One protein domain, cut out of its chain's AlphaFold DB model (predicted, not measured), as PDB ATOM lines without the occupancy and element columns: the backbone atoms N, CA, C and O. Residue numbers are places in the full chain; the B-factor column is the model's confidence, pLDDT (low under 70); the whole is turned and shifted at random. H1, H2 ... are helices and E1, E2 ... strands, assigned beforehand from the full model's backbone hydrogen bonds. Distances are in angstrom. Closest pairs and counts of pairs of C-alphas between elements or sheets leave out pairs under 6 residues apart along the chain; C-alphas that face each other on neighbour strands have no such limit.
ATOM      1  N   LEU A 114     213.073 142.760 187.686       81.06
ATOM      2  CA  LEU A 114     214.016 142.942 188.786       81.06
ATOM      3  C   LEU A 114     213.564 144.105 189.672       81.06
ATOM      4  O   LEU A 114     213.549 145.261 189.245       81.06
ATOM      5  N   TYR A 115     213.231 143.804 190.924       85.62
ATOM      6  CA  TYR A 115     212.889 144.809 191.925       85.62
ATOM      7  C   TYR A 115     214.134 145.180 192.730       85.62
ATOM      8  O   TYR A 115     214.644 144.376 193.507       85.62
ATOM      9  N   VAL A 116     214.622 146.407 192.553       84.88
ATOM     10  CA  VAL A 116     215.712 146.961 193.365       84.88
ATOM     11  C   VAL A 116     215.073 147.703 194.532       84.88
ATOM     12  O   VAL A 116     214.693 148.868 194.399       84.88
ATOM     13  N   VAL A 117     214.890 146.996 195.649       86.25
ATOM     14  CA  VAL A 117     214.289 147.545 196.871       86.25
ATOM     15  C   VAL A 117     215.384 148.124 197.759       86.25
ATOM     16  O   VAL A 117     216.188 147.396 198.334       86.25
ATOM     17  N   GLU A 118     215.401 149.443 197.883       84.12
ATOM     18  CA  GLU A 118     216.299 150.182 198.769       84.12
ATOM     19  C   GLU A 118     215.485 150.615 199.992       84.12
ATOM     20  O   GLU A 118     214.605 151.468 199.884       84.12
ATOM     21  N   LEU A 119     215.750 150.028 201.161       80.44
ATOM     22  CA  LEU A 119     215.120 150.468 202.404       80.44
ATOM     23  C   LEU A 119     215.777 151.774 202.870       80.44
ATOM     24  O   LEU A 119     216.981 151.823 203.128       80.44
ATOM     25  N   THR A 120     214.988 152.835 203.017       75.00
ATOM     26  CA  THR A 120     215.442 154.092 203.616       75.00
ATOM     27  C   THR A 120     214.703 154.318 204.922       75.00
ATOM     28  O   THR A 120     213.625 154.898 204.928       75.00
ATOM     29  N   VAL A 121     215.300 153.914 206.047       64.56
ATOM     30  CA  VAL A 121     214.906 154.495 207.341       64.56
ATOM     31  C   VAL A 121     215.246 155.985 207.250       64.56
ATOM     32  O   VAL A 121     216.411 156.343 207.067       64.56
ATOM     33  N   GLY A 122     214.214 156.826 207.179       51.56
ATOM     34  CA  GLY A 122     214.266 158.039 206.369       51.56
ATOM     35  C   GLY A 122     213.597 159.245 207.005       51.56
ATOM     36  O   GLY A 122     212.419 159.221 207.345       51.56
ATOM     37  N   PHE A 123     214.374 160.322 207.084       56.06
ATOM     38  CA  PHE A 123     213.959 161.660 207.481       56.06
ATOM     39  C   PHE A 123     212.748 162.142 206.649       56.06
ATOM     40  O   PHE A 123     212.846 162.179 205.423       56.06
ATOM     41  N   GLU A 124     211.638 162.535 207.288       54.69
ATOM     42  CA  GLU A 124     210.366 162.840 206.613       54.69
ATOM     43  C   GLU A 124     210.337 164.133 205.797       54.69
ATOM     44  O   GLU A 124     209.690 164.151 204.755       54.69
ATOM     45  N   SER A 125     210.992 165.217 206.239       50.72
ATOM     46  CA  SER A 125     211.120 166.415 205.389       50.72
ATOM     47  C   SER A 125     211.911 166.061 204.132       50.72
ATOM     48  O   SER A 125     211.418 166.070 203.010       50.72
ATOM     49  N   ASN A 126     213.126 165.566 204.350       62.50
ATOM     50  CA  ASN A 126     214.071 165.220 203.303       62.50
ATOM     51  C   ASN A 126     213.722 163.903 202.574       62.50
ATOM     52  O   ASN A 126     214.592 163.328 201.926       62.50
ATOM     53  N   LEU A 127     212.491 163.385 202.670       66.06
ATOM     54  CA  LEU A 127     212.098 162.080 202.129       66.06
ATOM     55  C   LEU A 127     212.134 162.090 200.598       66.06
ATOM     56  O   LEU A 127     212.868 161.311 199.991       66.06
ATOM     57  N   THR A 128     211.445 163.051 199.977       70.94
ATOM     58  CA  THR A 128     211.442 163.276 198.520       70.94
ATOM     59  C   THR A 128     212.862 163.479 197.986       70.94
ATOM     60  O   THR A 128     213.245 162.895 196.973       70.94
ATOM     61  N   ASN A 129     213.687 164.237 198.709       74.69
ATOM     62  CA  ASN A 129     215.082 164.485 198.354       74.69
ATOM     63  C   ASN A 129     215.973 163.253 198.555       74.69
ATOM     64  O   ASN A 129     216.855 163.004 197.739       74.69
ATOM     65  N   ASN A 130     215.726 162.425 199.572       70.75
ATOM     66  CA  ASN A 130     216.386 161.134 199.751       70.75
ATOM     67  C   ASN A 130     216.010 160.155 198.634       70.75
ATOM     68  O   ASN A 130     216.891 159.475 198.109       70.75
ATOM     69  N   VAL A 131     214.742 160.128 198.217       76.69
ATOM     70  CA  VAL A 131     214.263 159.360 197.061       76.69
ATOM     71  C   VAL A 131     214.928 159.846 195.778       76.69
ATOM     72  O   VAL A 131     215.487 159.025 195.057       76.69
ATOM     73  N   ASN A 132     214.966 161.154 195.525       81.75
ATOM     74  CA  ASN A 132     215.632 161.730 194.354       81.75
ATOM     75  C   ASN A 132     217.147 161.461 194.365       81.75
ATOM     76  O   ASN A 132     217.687 160.976 193.372       81.75
ATOM     77  N   ARG A 133     217.826 161.666 195.502       83.19
ATOM     78  CA  ARG A 133     219.263 161.407 195.699       83.19
ATOM     79  C   ARG A 133     219.618 159.932 195.520       83.19
ATOM     80  O   ARG A 133     220.587 159.623 194.831       83.19
ATOM     81  N   LYS A 134     218.837 159.004 196.086       83.31
ATOM     82  CA  LYS A 134     219.057 157.556 195.920       83.31
ATOM     83  C   LYS A 134     218.706 157.091 194.501       83.31
ATOM     84  O   LYS A 134     219.476 156.341 193.910       83.31
ATOM     85  N   LYS A 135     217.632 157.606 193.896       84.19
ATOM     86  CA  LYS A 135     217.287 157.366 192.483       84.19
ATOM     87  C   LYS A 135     218.365 157.894 191.526       84.19
ATOM     88  O   LYS A 135     218.632 157.251 190.517       84.19
ATOM     89  N   ALA A 136     219.018 159.012 191.853       87.69
ATOM     90  CA  ALA A 136     220.177 159.529 191.126       87.69
ATOM     91  C   ALA A 136     221.420 158.640 191.323       87.69
ATOM     92  O   ALA A 136     222.007 158.210 190.333       87.69
ATOM     93  N   LYS A 137     221.763 158.280 192.572       88.38
ATOM     94  CA  LYS A 137     222.854 157.342 192.918       88.38
ATOM     95  C   LYS A 137     222.747 156.031 192.131       88.38
ATOM     96  O   LYS A 137     223.735 155.562 191.577       88.38
ATOM     97  N   TYR A 138     221.546 155.458 192.044       88.62
ATOM     98  CA  TYR A 138     221.303 154.206 191.327       88.62
ATOM     99  C   TYR A 138     220.941 154.387 189.840       88.62
ATOM    100  O   TYR A 138     220.723 153.393 189.157       88.62
ATOM    101  N   LYS A 139     220.931 155.611 189.283       93.31
ATOM    102  CA  LYS A 139     220.522 155.886 187.886       93.31
ATOM    103  C   LYS A 139     221.374 155.156 186.837       93.31
ATOM    104  O   LYS A 139     220.886 154.912 185.733       93.31
ATOM    105  N   ASN A 140     222.636 154.848 187.145       90.94
ATOM    106  CA  ASN A 140     223.515 154.052 186.276       90.94
ATOM    107  C   ASN A 140     223.236 152.553 186.443       90.94
ATOM    108  O   ASN A 140     222.826 151.922 185.474       90.94
ATOM    109  N   LEU A 141     223.283 152.037 187.677       85.44
ATOM    110  CA  LEU A 141     222.952 150.642 187.996       85.44
ATOM    111  C   LEU A 141     221.584 150.213 187.433       85.44
ATOM    112  O   LEU A 141     221.474 149.165 186.812       85.44
ATOM    113  N   ILE A 142     220.542 151.034 187.596       88.75
ATOM    114  CA  ILE A 142     219.204 150.753 187.053       88.75
ATOM    115  C   ILE A 142     219.258 150.607 185.526       88.75
ATOM    116  O   ILE A 142     218.641 149.692 184.999       88.75
ATOM    117  N   ARG A 143     220.024 151.451 184.820       91.00
ATOM    118  CA  ARG A 143     220.169 151.425 183.352       91.00
ATOM    119  C   ARG A 143     220.947 150.204 182.860       91.00
ATOM    120  O   ARG A 143     220.565 149.611 181.861       91.00
ATOM    121  N   GLU A 144     222.014 149.830 183.561       86.00
ATOM    122  CA  GLU A 144     222.792 148.612 183.290       86.00
ATOM    123  C   GLU A 144     221.931 147.355 183.493       86.00
ATOM    124  O   GLU A 144     221.990 146.405 182.713       86.00
ATOM    125  N   LEU A 145     221.067 147.361 184.511       82.44
ATOM    126  CA  LEU A 145     220.114 146.284 184.751       82.44
ATOM    127  C   LEU A 145     218.984 146.270 183.699       82.44
ATOM    128  O   LEU A 145     218.629 145.192 183.233       82.44
ATOM    129  N   ASP A 146     218.458 147.417 183.254       86.12
ATOM    130  CA  ASP A 146     217.352 147.497 182.269       86.12
ATOM    131  C   ASP A 146     217.772 147.030 180.857       86.12
ATOM    132  O   ASP A 146     216.936 146.692 180.024       86.12
ATOM    133  N   GLN A 147     219.081 146.935 180.590       87.94
ATOM    134  CA  GLN A 147     219.629 146.267 179.398       87.94
ATOM    135  C   GLN A 147     219.558 144.730 179.478       87.94
ATOM    136  O   GLN A 147     219.556 144.055 178.450       87.94
ATOM    137  N   ASN A 148     219.511 144.166 180.689       81.38
ATOM    138  CA  ASN A 148     219.573 142.724 180.957       81.38
ATOM    139  C   ASN A 148     218.208 142.134 181.375       81.38
ATOM    140  O   ASN A 148     217.905 140.969 181.099       81.38
ATOM    141  N   PHE A 149     217.361 142.942 182.011       81.62
ATOM    142  CA  PHE A 149     216.031 142.592 182.506       81.62
ATOM    143  C   PHE A 149     214.978 143.426 181.761       81.62
ATOM    144  O   PHE A 149     215.145 144.628 181.628       81.62
ATOM    145  N   THR A 150     213.862 142.840 181.303       83.56
ATOM    146  CA  THR A 150     212.837 143.588 180.532       83.56
ATOM    147  C   THR A 150     212.000 144.555 181.378       83.56
ATOM    148  O   THR A 150     211.031 145.120 180.879       83.56
ATOM    149  N   SER A 151     212.300 144.690 182.670       84.38
ATOM    150  CA  SER A 151     211.699 145.671 183.568       84.38
ATOM    151  C   SER A 151     212.490 145.738 184.873       84.38
ATOM    152  O   SER A 151     212.360 144.859 185.728       84.38
ATOM    153  N   VAL A 152     213.260 146.804 185.076       86.56
ATOM    154  CA  VAL A 152     213.825 147.129 186.390       86.56
ATOM    155  C   VAL A 152     212.917 148.115 187.114       86.56
ATOM    156  O   VAL A 152     212.634 149.214 186.640       86.56
ATOM    157  N   LYS A 153     212.463 147.738 188.309       88.44
ATOM    158  CA  LYS A 153     211.651 148.587 189.185       88.44
ATOM    159  C   LYS A 153     212.460 148.948 190.423       88.44
ATOM    160  O   LYS A 153     212.576 148.157 191.355       88.44
ATOM    161  N   PHE A 154     213.015 150.157 190.434       88.06
ATOM    162  CA  PHE A 154     213.601 150.728 191.644       88.06
ATOM    163  C   PHE A 154     212.496 151.191 192.593       88.06
ATOM    164  O   PHE A 154     211.681 152.044 192.236       88.06
ATOM    165  N   ILE A 155     212.490 150.639 193.802       88.00
ATOM    166  CA  ILE A 155     211.570 150.998 194.875       88.00
ATOM    167  C   ILE A 155     212.429 151.457 196.042       88.00
ATOM    168  O   ILE A 155     212.946 150.641 196.804       88.00
ATOM    169  N   ASN A 156     212.576 152.773 196.187       83.56
ATOM    170  CA  ASN A 156     212.957 153.302 197.484       83.56
ATOM    171  C   ASN A 156     211.744 153.150 198.405       83.56
ATOM    172  O   ASN A 156     210.680 153.692 198.111       83.56
ATOM    173  N   LEU A 157     211.899 152.370 199.469       83.56
ATOM    174  CA  LEU A 157     210.902 152.232 200.514       83.56
ATOM    175  C   LEU A 157     211.335 153.122 201.672       83.56
ATOM    176  O   LEU A 157     212.122 152.692 202.521       83.56
ATOM    177  N   SER A 158     210.862 154.367 201.689       76.19
ATOM    178  CA  SER A 158     211.175 155.283 202.782       76.19
ATOM    179  C   SER A 158     210.216 155.075 203.957       76.19
ATOM    180  O   SER A 158     208.993 155.040 203.792       76.19
ATOM    181  N   VAL A 159     210.786 154.903 205.148       71.81
ATOM    182  CA  VAL A 159     210.085 154.515 206.378       71.81
ATOM    183  C   VAL A 159     210.519 155.442 207.504       71.81
ATOM    184  O   VAL A 159     211.710 155.531 207.801       71.81
ATOM    185  N   SER A 160     209.562 156.105 208.139       66.31
ATOM    186  CA  SER A 160     209.783 156.947 209.316       66.31
ATOM    187  C   SER A 160     209.132 156.337 210.557       66.31
ATOM    188  O   SER A 160     208.421 155.330 210.485       66.31
ATOM    189  N   SER A 161     209.317 156.983 211.709       58.03
ATOM    190  CA  SER A 161     208.557 156.668 212.920       58.03
ATOM    191  C   SER A 161     207.042 156.898 212.791       58.03
ATOM    192  O   SER A 161     206.308 156.372 213.622       58.03
ATOM    193  N   LEU A 162     206.555 157.631 211.777       57.44
ATOM    194  CA  LEU A 162     205.117 157.762 211.486       57.44
ATOM    195  C   LEU A 162     204.585 156.691 210.515       57.44
ATOM    196  O   LEU A 162     203.378 156.457 210.474       57.44
ATOM    197  N   GLY A 163     205.452 155.954 209.810       63.06
ATOM    198  CA  GLY A 163     205.072 154.791 209.001       63.06
ATOM    199  C   GLY A 163     205.741 154.740 207.627       63.06
ATOM    200  O   GLY A 163     206.890 155.138 207.461       63.06
ATOM    201  N   VAL A 164     205.018 154.211 206.634       59.25
ATOM    202  CA  VAL A 164     205.448 154.170 205.227       59.25
ATOM    203  C   VAL A 164     204.580 155.130 204.417       59.25
ATOM    204  O   VAL A 164     203.357 155.009 204.428       59.25
ATOM    205  N   PHE A 165     205.207 156.053 203.691       61.44
ATOM    206  CA  PHE A 165     204.524 157.118 202.951       61.44
ATOM    207  C   PHE A 165     203.673 156.588 201.792       61.44
ATOM    208  O   PHE A 165     204.163 155.803 200.983       61.44
ATOM    209  N   ASP A 166     202.424 157.055 201.662       61.28
ATOM    210  CA  ASP A 166     201.386 156.470 200.790       61.28
ATOM    211  C   ASP A 166     201.836 156.130 199.360       61.28
ATOM    212  O   ASP A 166     201.511 155.061 198.846       61.28
ATOM    213  N   LYS A 167     202.602 157.006 198.700       73.19
ATOM    214  CA  LYS A 167     203.029 156.814 197.300       73.19
ATOM    215  C   LYS A 167     204.067 155.694 197.144       73.19
ATOM    216  O   LYS A 167     204.012 154.910 196.192       73.19
ATOM    217  N   GLU A 168     204.993 155.592 198.090       75.06
ATOM    218  CA  GLU A 168     206.019 154.541 198.136       75.06
ATOM    219  C   GLU A 168     205.435 153.246 198.699       75.06
ATOM    220  O   GLU A 168     205.647 152.182 198.122       75.06
ATOM    221  N   CYS A 169     204.584 153.351 199.724       79.19
ATOM    222  CA  CYS A 169     203.763 152.269 200.251       79.19
ATOM    223  C   CYS A 169     202.927 151.622 199.138       79.19
ATOM    224  O   CYS A 169     202.987 150.410 198.968       79.19
ATOM    225  N   HIS A 170     202.228 152.402 198.307       83.94
ATOM    226  CA  HIS A 170     201.466 151.883 197.170       83.94
ATOM    227  C   HIS A 170     202.359 151.203 196.123       83.94
ATOM    228  O   HIS A 170     201.993 150.156 195.592       83.94
ATOM    229  N   THR A 171     203.546 151.750 195.844       86.50
ATOM    230  CA  THR A 171     204.491 151.159 194.878       86.50
ATOM    231  C   THR A 171     205.066 149.832 195.394       86.50
ATOM    232  O   THR A 171     205.130 148.850 194.655       86.50
ATOM    233  N   PHE A 172     205.405 149.767 196.682       87.75
ATOM    234  CA  PHE A 172     205.856 148.558 197.369       87.75
ATOM    235  C   PHE A 172     204.736 147.516 197.484       87.75
ATOM    236  O   PHE A 172     204.932 146.365 197.111       87.75
ATOM    237  N   VAL A 173     203.528 147.916 197.888       88.69
ATOM    238  CA  VAL A 173     202.322 147.070 197.866       88.69
ATOM    239  C   VAL A 173     202.068 146.530 196.462       88.69
ATOM    240  O   VAL A 173     201.783 145.342 196.322       88.69
ATOM    241  N   LYS A 174     202.216 147.345 195.409       89.44
ATOM    242  CA  LYS A 174     202.090 146.883 194.024       89.44
ATOM    243  C   LYS A 174     203.127 145.805 193.696       89.44
ATOM    244  O   LYS A 174     202.719 144.758 193.209       89.44
ATOM    245  N   MET A 175     204.402 145.985 194.056       90.62
ATOM    246  CA  MET A 175     205.406 144.916 193.944       90.62
ATOM    247  C   MET A 175     204.981 143.653 194.699       90.62
ATOM    248  O   MET A 175     205.048 142.569 194.136       90.62
ATOM    249  N   LEU A 176     204.530 143.755 195.953       87.81
ATOM    250  CA  LEU A 176     204.132 142.571 196.722       87.81
ATOM    251  C   LEU A 176     202.933 141.842 196.075       87.81
ATOM    252  O   LEU A 176     202.909 140.613 196.075       87.81
ATOM    253  N   ASN A 177     201.987 142.566 195.461       87.81
ATOM    254  CA  ASN A 177     200.928 141.969 194.631       87.81
ATOM    255  C   ASN A 177     201.498 141.304 193.362       87.81
ATOM    256  O   ASN A 177     201.097 140.194 193.024       87.81
ATOM    257  N   GLU A 178     202.447 141.948 192.674       85.06
ATOM    258  CA  GLU A 178     203.132 141.418 191.480       85.06
ATOM    259  C   GLU A 178     204.027 140.197 191.803       85.06
ATOM    260  O   GLU A 178     204.287 139.376 190.926       85.06
ATOM    261  N   LEU A 179     204.436 140.032 193.068       81.19
ATOM    262  CA  LEU A 179     205.095 138.843 193.632       81.19
ATOM    263  C   LEU A 179     204.105 137.788 194.176       81.19
ATOM    264  O   LEU A 179     204.532 136.784 194.743       81.19
ATOM    265  N   GLY A 180     202.790 137.997 194.038       84.88
ATOM    266  CA  GLY A 180     201.751 137.047 194.457       84.88
ATOM    267  C   GLY A 180     201.442 137.010 195.962       84.88
ATOM    268  O   GLY A 180     200.665 136.164 196.407       84.88
ATOM    269  N   LEU A 181     202.003 137.914 196.770       83.62
ATOM    270  CA  LEU A 181     201.733 137.979 198.210       83.62
ATOM    271  C   LEU A 181     200.353 138.597 198.458       83.62
ATOM    272  O   LEU A 181     200.125 139.756 198.126       83.62
ATOM    273  N   GLY A 182     199.436 137.862 199.090       86.69
ATOM    274  CA  GLY A 182     198.103 138.376 199.437       86.69
ATOM    275  C   GLY A 182     198.111 139.447 200.542       86.69
ATOM    276  O   GLY A 182     199.029 139.506 201.360       86.69
TER     277      GLY A 182
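AT A GLANCE: This is residues 114 to 182 of the 791 residues of an uncharacterized protein of Paramuricea clavata (UniProt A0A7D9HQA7). A narrow ribbon of two parallel strands, E1 and E2, lies in the middle, with H1 and H2 one after the other along one long side of E2 and H3 packed on E2 well away from both of them. E1, H1, H2 and E2 make a strand-helix-strand unit, two parallel neighbour strands with helices between them, and its crossover is right-handed. The printed part has 69 residues with three named helices and two named strands, in the order E1, H1, H2, E2, H3, and its class is mixed, helices and strands. It is compact, with a radius of gyration of the C-alphas of 12.6 A, and its flat outline spans 36 by 32 by 14 A.

HOW THE PARTS SIT: Strands E1, residues 114 to 121, and E2, residues 151 to 160, are parallel neighbours at 14 degrees; C-alphas 116 and 154 face each other at 4.6 A. N 116 and O 153, 2.9 A apart, and N 159 and O 120, 2.8 A apart, are within hydrogen-bond range. H1, residues 127 to 137, has 6 pairs of C-alphas within 8 A of E2, the closest being Val 131 and Asn 156 at 6.2 A. H2, residues 139 to 146, has 4 such pairs with E2, the closest being the C-alphas of Asp 146 and Val 152 at 5.4 A. H1 and H2 meet only through their link. E1 and H1 are near each other, with 8 pairs of C-alphas within 10 A. H3, residues 166 to 178, has 8 pairs of C-alphas within 8 A of E2, the closest being Leu 157 and Glu 168 at 5.9 A. H1 and H3 are apart, and so are H2 and H3. Every O i to N i+4 pair is within hydrogen-bond range in H1 and H3; in H2 it is 3 of 4.

IN THESE COORDINATES: E2 is the longest strand by residues, 28.2 A from first to last C-alpha, and its centre is 0.6 A from the mean of the C-alphas. E1 measures 21.9 A and begins at C-alpha 114, (214.016, 142.942, 188.786). H1 measures 14.9 A and H2 10.6 A. H3, the longest helix by residues, measures 17.8 A and ends at C-alpha 178, (203.132, 141.418, 191.480). Residues 159 to 160 of E2 pair with residues 163 to 164, antiparallel.

THE WHOLE: The two C-alphas farthest apart are those of Gln 147 and Leu 162, 37.0 A. The printed part has no cut, and its four links between named elements are tight. The mean pLDDT of the printed part is 78.9; residues 121 to 127 and 160 to 166 are under 70.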